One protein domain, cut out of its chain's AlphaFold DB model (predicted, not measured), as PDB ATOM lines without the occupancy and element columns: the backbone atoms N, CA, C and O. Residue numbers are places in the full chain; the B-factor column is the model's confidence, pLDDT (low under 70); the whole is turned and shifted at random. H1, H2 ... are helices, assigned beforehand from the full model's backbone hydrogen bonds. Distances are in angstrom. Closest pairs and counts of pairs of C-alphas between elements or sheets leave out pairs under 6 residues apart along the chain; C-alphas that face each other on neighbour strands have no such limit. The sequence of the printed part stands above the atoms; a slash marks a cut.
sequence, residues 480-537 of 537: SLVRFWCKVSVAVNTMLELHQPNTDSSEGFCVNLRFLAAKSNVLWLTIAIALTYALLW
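Overview. This is residues 480 to 537 of the 537 residues of an uncharacterized protein of Aphanomyces invadans (UniProt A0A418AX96). What shape does the backbone make? It is an open, wide V of two long helices, H1 and H3, with the short H2 at its corner, where it packs on H1. A long loop, residues 496 to 513, folds back from the end of H1 to H2, and residues 526 to 537, most of them in H3, stick out. What is it made of? The printed part has 58 residues with three named helices in the order H1, H2, H3 and no named strand, in the class all helix. It is only just loose, close to extended, with a radius of gyration of the C-alphas of 15.3 A and spans of 48 by 21 by 20 A.

Arrangement. What does the first helix meet? H1, residues 480 to 495, touches H2, residues 514 to 517; their closest C-alphas, those of Leu 481 and Ala 517, are 5.1 A apart. Where does the last helix stand? H3, residues 519 to 536, is close to but not clearly touching H2, the closest C-alphas being those of Leu 516 and Val 522, 6.4 A apart. H1 and H3 are apart. What do the backbones show? In H1 and H3 every O i to N i+4 pair is within hydrogen-bond range, and H2 is too short for such a pair.

Along the chain. Where does H1 run? It measures 22.8 A, from C-alpha 480 at (284.390, 156.270, 282.669) to C-alpha 495 at (270.095, 157.558, 300.382). And the other two? H2 measures 5.6 A. H3 measures 25.6 A and ends with C-alpha 536 at (289.651, 183.526, 294.361).

Size, cuts and confidence. How far does it reach? The C-alphas farthest apart, those of Asp 504 and Trp 537, are 50.7 A apart. Which links are long? H1 to H2 is a long link of 18 residues, H2 to H3 a tight one, and the printed part has no cut. Where is confidence low? Residues 499 to 509 have pLDDT under 70.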
ATOM      1  N   SER A 480     283.980 156.409 281.267       89.75
ATOM      2  CA  SER A 480     284.390 156.270 282.669       89.75
ATOM      3  C   SER A 480     283.585 157.187 283.595       89.75
ATOM      4  O   SER A 480     283.121 156.735 284.642       89.75
ATOM      5  N   LEU A 481     283.352 158.437 283.182       88.62
ATOM      6  CA  LEU A 481     282.550 159.407 283.929       88.62
ATOM      7  C   LEU A 481     281.068 159.038 283.945       88.62
ATOM      8  O   LEU A 481     280.443 159.183 284.987       88.62
ATOM      9  N   VAL A 482     280.514 158.510 282.847       89.19
ATOM     10  CA  VAL A 482     279.123 158.018 282.838       89.19
ATOM     11  C   VAL A 482     278.948 156.932 283.896       89.19
ATOM     12  O   VAL A 482     278.055 157.021 284.731       89.19
ATOM     13  N   ARG A 483     279.842 155.934 283.924       90.25
ATOM     14  CA  ARG A 483     279.786 154.849 284.919       90.25
ATOM     15  C   ARG A 483     279.934 155.367 286.350       90.25
ATOM     16  O   ARG A 483     279.256 154.863 287.241       90.25
ATOM     17  N   PHE A 484     280.807 156.348 286.571       91.38
ATOM     18  CA  PHE A 484     280.992 156.977 287.876       91.38
ATOM     19  C   PHE A 484     279.736 157.740 288.320       91.38
ATOM     20  O   PHE A 484     279.171 157.427 289.365       91.38
ATOM     21  N   TRP A 485     279.243 158.674 287.505       90.06
ATOM     22  CA  TRP A 485     278.083 159.500 287.839       90.06
ATOM     23  C   TRP A 485     276.780 158.706 287.919       90.06
ATOM     24  O   TRP A 485     275.936 159.043 288.745       90.06
ATOM     25  N   CYS A 486     276.625 157.620 287.157       87.56
ATOM     26  CA  CYS A 486     275.519 156.680 287.350       87.56
ATOM     27  C   CYS A 486     275.581 156.017 288.733       87.56
ATOM     28  O   CYS A 486     274.568 155.980 289.421       87.56
ATOM     29  N   LYS A 487     276.753 155.547 289.190       88.38
ATOM     30  CA  LYS A 487     276.898 154.970 290.541       88.38
ATOM     31  C   LYS A 487     276.598 155.990 291.638       88.38
ATOM     32  O   LYS A 487     275.910 155.653 292.593       88.38
ATOM     33  N   VAL A 488     277.080 157.227 291.486       88.44
ATOM     34  CA  VAL A 488     276.787 158.320 292.427       88.44
ATOM     35  C   VAL A 488     275.292 158.635 292.436       88.44
ATOM     36  O   VAL A 488     274.706 158.742 293.504       88.44
ATOM     37  N   SER A 489     274.656 158.717 291.265       87.56
ATOM     38  CA  SER A 489     273.214 158.975 291.148       87.56
ATOM     39  C   SER A 489     272.394 157.870 291.818       87.56
ATOM     40  O   SER A 489     271.491 158.169 292.589       87.56
ATOM     41  N   VAL A 490     272.754 156.597 291.612       85.50
ATOM     42  CA  VAL A 490     272.124 155.462 292.308       85.50
ATOM     43  C   VAL A 490     272.320 155.571 293.819       85.50
ATOM     44  O   VAL A 490     271.342 155.463 294.545       85.50
ATOM     45  N   ALA A 491     273.538 155.845 294.295       86.19
ATOM     46  CA  ALA A 491     273.819 155.986 295.725       86.19
ATOM     47  C   ALA A 491     273.010 157.126 296.373       86.19
ATOM     48  O   ALA A 491     272.423 156.944 297.438       86.19
ATOM     49  N   VAL A 492     272.920 158.279 295.706       85.56
ATOM     50  CA  VAL A 492     272.126 159.428 296.165       85.56
ATOM     51  C   VAL A 492     270.637 159.090 296.182       85.56
ATOM     52  O   VAL A 492     269.972 159.338 297.182       85.56
ATOM     53  N   ASN A 493     270.121 158.463 295.124       85.00
ATOM     54  CA  ASN A 493     268.717 158.061 295.063       85.00
ATOM     55  C   ASN A 493     268.381 157.007 296.132       85.00
ATOM     56  O   ASN A 493     267.313 157.086 296.728       85.00
ATOM     57  N   THR A 494     269.303 156.086 296.451       84.12
ATOM     58  CA  THR A 494     269.121 155.130 297.560       84.12
ATOM     59  C   THR A 494     269.177 155.790 298.934       84.12
ATOM     60  O   THR A 494     268.444 155.379 299.822       84.12
ATOM     61  N   MET A 495     270.014 156.817 299.117       85.94
ATOM     62  CA  MET A 495     270.095 157.558 300.382       85.94
ATOM     63  C   MET A 495     268.874 158.446 300.628       85.94
ATOM     64  O   MET A 495     268.529 158.694 301.777       85.94
ATOM     65  N   LEU A 496     268.244 158.935 299.560       81.94
ATOM     66  CA  LEU A 496     267.080 159.819 299.616       81.94
ATOM     67  C   LEU A 496     265.742 159.073 299.462       81.94
ATOM     68  O   LEU A 496     264.710 159.725 299.333       81.94
ATOM     69  N   GLU A 497     265.757 157.734 299.435       78.25
ATOM     70  CA  GLU A 497     264.576 156.873 299.229       78.25
ATOM     71  C   GLU A 497     263.748 157.232 297.971       78.25
ATOM     72  O   GLU A 497     262.541 156.983 297.882       78.25
ATOM     73  N   LEU A 498     264.406 157.805 296.957       75.81
ATOM     74  CA  LEU A 498     263.766 158.223 295.713       75.81
ATOM     75  C   LEU A 498     263.501 156.993 294.836       75.81
ATOM     76  O   LEU A 498     264.431 156.324 294.375       75.81
ATOM     77  N   HIS A 499     262.220 156.692 294.613       61.91
ATOM     78  CA  HIS A 499     261.784 155.551 293.808       61.91
ATOM     79  C   HIS A 499     262.176 155.722 292.335       61.91
ATOM     80  O   HIS A 499     262.019 156.795 291.748       61.91
ATOM     81  N   GLN A 500     262.667 154.643 291.720       59.72
ATOM     82  CA  GLN A 500     262.982 154.623 290.292       59.72
ATOM     83  C   GLN A 500     261.684 154.726 289.475       59.72
ATOM     84  O   GLN A 500     260.728 154.006 289.774       59.72
ATOM     85  N   PRO A 501     261.623 155.603 288.456       57.22
ATOM     86  CA  PRO A 501     260.428 155.750 287.640       57.22
ATOM     87  C   PRO A 501     260.164 154.447 286.874       57.22
ATOM     88  O   PRO A 501     260.917 154.080 285.971       57.22
ATOM     89  N   ASN A 502     259.094 153.738 287.241       54.97
ATOM     90  CA  ASN A 502     258.593 152.617 286.454       54.97
ATOM     91  C   ASN A 502     258.076 153.137 285.107       54.97
ATOM     92  O   ASN A 502     257.407 154.165 285.030       54.97
ATOM     93  N   THR A 503     258.388 152.398 284.046       53.25
ATOM     94  CA  THR A 503     258.305 152.792 282.628       53.25
ATOM     95  C   THR A 503     256.940 153.253 282.097       53.25
ATOM     96  O   THR A 503     256.903 153.725 280.963       53.25
ATOM     97  N   ASP A 504     255.861 153.165 282.879       50.81
ATOM     98  CA  ASP A 504     254.492 153.492 282.445       50.81
ATOM     99  C   ASP A 504     253.815 154.618 283.257       50.81
ATOM    100  O   ASP A 504     252.708 155.032 282.920       50.81
ATOM    101  N   SER A 505     254.472 155.176 284.279       49.53
ATOM    102  CA  SER A 505     253.943 156.301 285.067       49.53
ATOM    103  C   SER A 505     254.986 157.412 285.175       49.53
ATOM    104  O   SER A 505     256.010 157.254 285.835       49.53
ATOM    105  N   SER A 506     254.729 158.549 284.534       47.31
ATOM    106  CA  SER A 506     255.640 159.699 284.413       47.31
ATOM    107  C   SER A 506     255.814 160.537 285.693       47.31
ATOM    108  O   SER A 506     256.173 161.708 285.611       47.31
ATOM    109  N   GLU A 507     255.573 159.971 286.873       48.59
ATOM    110  CA  GLU A 507     255.603 160.700 288.145       48.59
ATOM    111  C   GLU A 507     256.584 160.050 289.125       48.59
ATOM    112  O   GLU A 507     256.219 159.293 290.019       48.59
ATOM    113  N   GLY A 508     257.870 160.341 288.934       60.44
ATOM    114  CA  GLY A 508     258.931 159.974 289.869       60.44
ATOM    115  C   GLY A 508     260.131 160.901 289.706       60.44
ATOM    116  O   GLY A 508     260.722 160.975 288.629       60.44
ATOM    117  N   PHE A 509     260.484 161.639 290.759       66.25
ATOM    118  CA  PHE A 509     261.681 162.479 290.777       66.25
ATOM    119  C   PHE A 509     262.909 161.613 291.081       66.25
ATOM    120  O   PHE A 509     262.978 160.986 292.135       66.25
ATOM    121  N   CYS A 510     263.889 161.601 290.176       74.94
ATOM    122  CA  CYS A 510     265.176 160.942 290.384       74.94
ATOM    123  C   CYS A 510     266.327 161.925 290.146       74.94
ATOM    124  O   CYS A 510     266.298 162.747 289.228       74.94
ATOM    125  N   VAL A 511     267.370 161.836 290.972       81.12
ATOM    126  CA  VAL A 511     268.598 162.607 290.772       81.12
ATOM    127  C   VAL A 511     269.408 161.934 289.670       81.12
ATOM    128  O   VAL A 511     269.792 160.771 289.797       81.12
ATOM    129  N   ASN A 512     269.685 162.669 288.590       85.25
ATOM    130  CA  ASN A 512     270.472 162.192 287.455       85.25
ATOM    131  C   ASN A 512     271.677 163.112 287.206       85.25
ATOM    132  O   ASN A 512     271.555 164.172 286.594       85.25
ATOM    133  N   LEU A 513     272.861 162.686 287.652       86.06
ATOM    134  CA  LEU A 513     274.120 163.423 287.473       86.06
ATOM    135  C   LEU A 513     274.854 163.059 286.176       86.06
ATOM    136  O   LEU A 513     275.950 163.554 285.920       86.06
ATOM    137  N   ARG A 514     274.267 162.212 285.323       85.81
ATOM    138  CA  ARG A 514     274.903 161.738 284.087       85.81
ATOM    139  C   ARG A 514     275.259 162.868 283.123       85.81
ATOM    140  O   ARG A 514     276.244 162.747 282.399       85.81
ATOM    141  N   PHE A 515     274.518 163.979 283.137       85.12
ATOM    142  CA  PHE A 515     274.804 165.128 282.272       85.12
ATOM    143  C   PHE A 515     276.224 165.688 282.480       85.12
ATOM    144  O   PHE A 515     276.810 166.214 281.535       85.12
ATOM    145  N   LEU A 516     276.827 165.521 283.665       85.75
ATOM    146  CA  LEU A 516     278.209 165.935 283.945       85.75
ATOM    147  C   LEU A 516     279.256 165.130 283.160       85.75
ATOM    148  O   LEU A 516     280.401 165.558 283.051       85.75
ATOM    149  N   ALA A 517     278.887 163.981 282.591       87.88
ATOM    150  CA  ALA A 517     279.783 163.145 281.796       87.88
ATOM    151  C   ALA A 517     279.872 163.558 280.312       87.88
ATOM    152  O   ALA A 517     280.645 162.959 279.556       87.88
ATOM    153  N   ALA A 518     279.095 164.554 279.869       88.56
ATOM    154  CA  ALA A 518     279.168 165.069 278.506       88.56
ATOM    155  C   ALA A 518     280.461 165.873 278.292       88.56
ATOM    156  O   ALA A 518     280.807 166.726 279.110       88.56
ATOM    157  N   LYS A 519     281.151 165.659 277.162       88.06
ATOM    158  CA  LYS A 519     282.424 166.340 276.840       88.06
ATOM    159  C   LYS A 519     282.323 167.869 276.925       88.06
ATOM    160  O   LYS A 519     283.232 168.510 277.441       88.06
ATOM    161  N   SER A 520     281.206 168.447 276.472       85.38
ATOM    162  CA  SER A 520     280.935 169.887 276.574       85.38
ATOM    163  C   SER A 520     280.811 170.356 278.021       85.38
ATOM    164  O   SER A 520     281.337 171.405 278.371       85.38
ATOM    165  N   ASN A 521     280.142 169.581 278.873       87.75
ATOM    166  CA  ASN A 521     279.895 169.954 280.262       87.75
ATOM    167  C   ASN A 521     281.162 169.818 281.100       87.75
ATOM    168  O   ASN A 521     281.411 170.664 281.947       87.75
ATOM    169  N   VAL A 522     282.004 168.823 280.808       90.44
ATOM    170  CA  VAL A 522     283.346 168.727 281.395       90.44
ATOM    171  C   VAL A 522     284.187 169.941 281.004       90.44
ATOM    172  O   VAL A 522     284.791 170.552 281.878       90.44
ATOM    173  N   LEU A 523     284.171 170.350 279.731       89.31
ATOM    174  CA  LEU A 523     284.870 171.559 279.287       89.31
ATOM    175  C   LEU A 523     284.371 172.804 280.040       89.31
ATOM    176  O   LEU A 523     285.175 173.533 280.618       89.31
ATOM    177  N   TRP A 524     283.056 173.018 280.108       90.00
ATOM    178  CA  TRP A 524     282.481 174.144 280.850       90.00
ATOM    179  C   TRP A 524     282.798 174.101 282.344       90.00
ATOM    180  O   TRP A 524     283.108 175.140 282.915       90.00
ATOM    181  N   LEU A 525     282.788 172.921 282.966       89.25
ATOM    182  CA  LEU A 525     283.167 172.751 284.367       89.25
ATOM    183  C   LEU A 525     284.642 173.110 284.582       89.25
ATOM    184  O   LEU A 525     284.963 173.813 285.532       89.25
ATOM    185  N   THR A 526     285.538 172.687 283.684       91.25
ATOM    186  CA  THR A 526     286.963 173.041 283.775       91.25
ATOM    187  C   THR A 526     287.198 174.536 283.596       91.25
ATOM    188  O   THR A 526     287.975 175.113 284.351       91.25
ATOM    189  N   ILE A 527     286.483 175.179 282.666       92.94
ATOM    190  CA  ILE A 527     286.525 176.634 282.486       92.94
ATOM    191  C   ILE A 527     286.004 177.323 283.746       92.94
ATOM    192  O   ILE A 527     286.660 178.225 284.250       92.94
ATOM    193  N   ALA A 528     284.864 176.883 284.281       90.44
ATOM    194  CA  ALA A 528     284.278 177.460 285.483       90.44
ATOM    195  C   ALA A 528     285.217 177.330 286.688       90.44
ATOM    196  O   ALA A 528     285.412 178.314 287.388       90.44
ATOM    197  N   ILE A 529     285.844 176.167 286.893       93.31
ATOM    198  CA  ILE A 529     286.819 175.943 287.973       93.31
ATOM    199  C   ILE A 529     288.074 176.801 287.778       93.31
ATOM    200  O   ILE A 529     288.574 177.378 288.737       93.31
ATOM    201  N   ALA A 530     288.590 176.911 286.552       93.12
ATOM    202  CA  ALA A 530     289.753 177.751 286.270       93.12
ATOM    203  C   ALA A 530     289.449 179.238 286.504       93.12
ATOM    204  O   ALA A 530     290.277 179.964 287.046       93.12
ATOM    205  N   LEU A 531     288.248 179.678 286.126       92.94
ATOM    206  CA  LEU A 531     287.799 181.058 286.271       92.94
ATOM    207  C   LEU A 531     287.500 181.387 287.739       92.94
ATOM    208  O   LEU A 531     287.896 182.444 288.207       92.94
ATOM    209  N   THR A 532     286.883 180.477 288.501       92.25
ATOM    210  CA  THR A 532     286.707 180.668 289.949       92.25
ATOM    211  C   THR A 532     288.035 180.628 290.689       92.25
ATOM    212  O   THR A 532     288.231 181.440 291.585       92.25
ATOM    213  N   TYR A 533     288.968 179.754 290.299       93.56
ATOM    214  CA  TYR A 533     290.319 179.747 290.855       93.56
ATOM    215  C   TYR A 533     291.029 181.082 290.600       93.56
ATOM    216  O   TYR A 533     291.528 181.669 291.548       93.56
ATOM    217  N   ALA A 534     290.974 181.606 289.372       90.69
ATOM    218  CA  ALA A 534     291.552 182.904 289.003       90.69
ATOM    219  C   ALA A 534     290.819 184.133 289.581       90.69
ATOM    220  O   ALA A 534     291.281 185.256 289.413       90.69
ATOM    221  N   LEU A 535     289.634 183.951 290.174       88.12
ATOM    222  CA  LEU A 535     288.898 185.009 290.877       88.12
ATOM    223  C   LEU A 535     289.089 184.941 292.398       88.12
ATOM    224  O   LEU A 535     288.875 185.940 293.081       88.12
ATOM    225  N   LEU A 536     289.424 183.764 292.932       85.38
ATOM    226  CA  LEU A 536     289.651 183.526 294.361       85.38
ATOM    227  C   LEU A 536     291.135 183.631 294.751       85.38
ATOM    228  O   LEU A 536     291.432 183.724 295.942       85.38
ATOM    229  N   TRP A 537     292.032 183.623 293.763       73.25
ATOM    230  CA  TRP A 537     293.474 183.860 293.847       73.25
ATOM    231  C   TRP A 537     293.869 184.893 292.801       73.25
ATOM    232  O   TRP A 537     294.764 185.710 293.113       73.25
TER     233      TRP A 537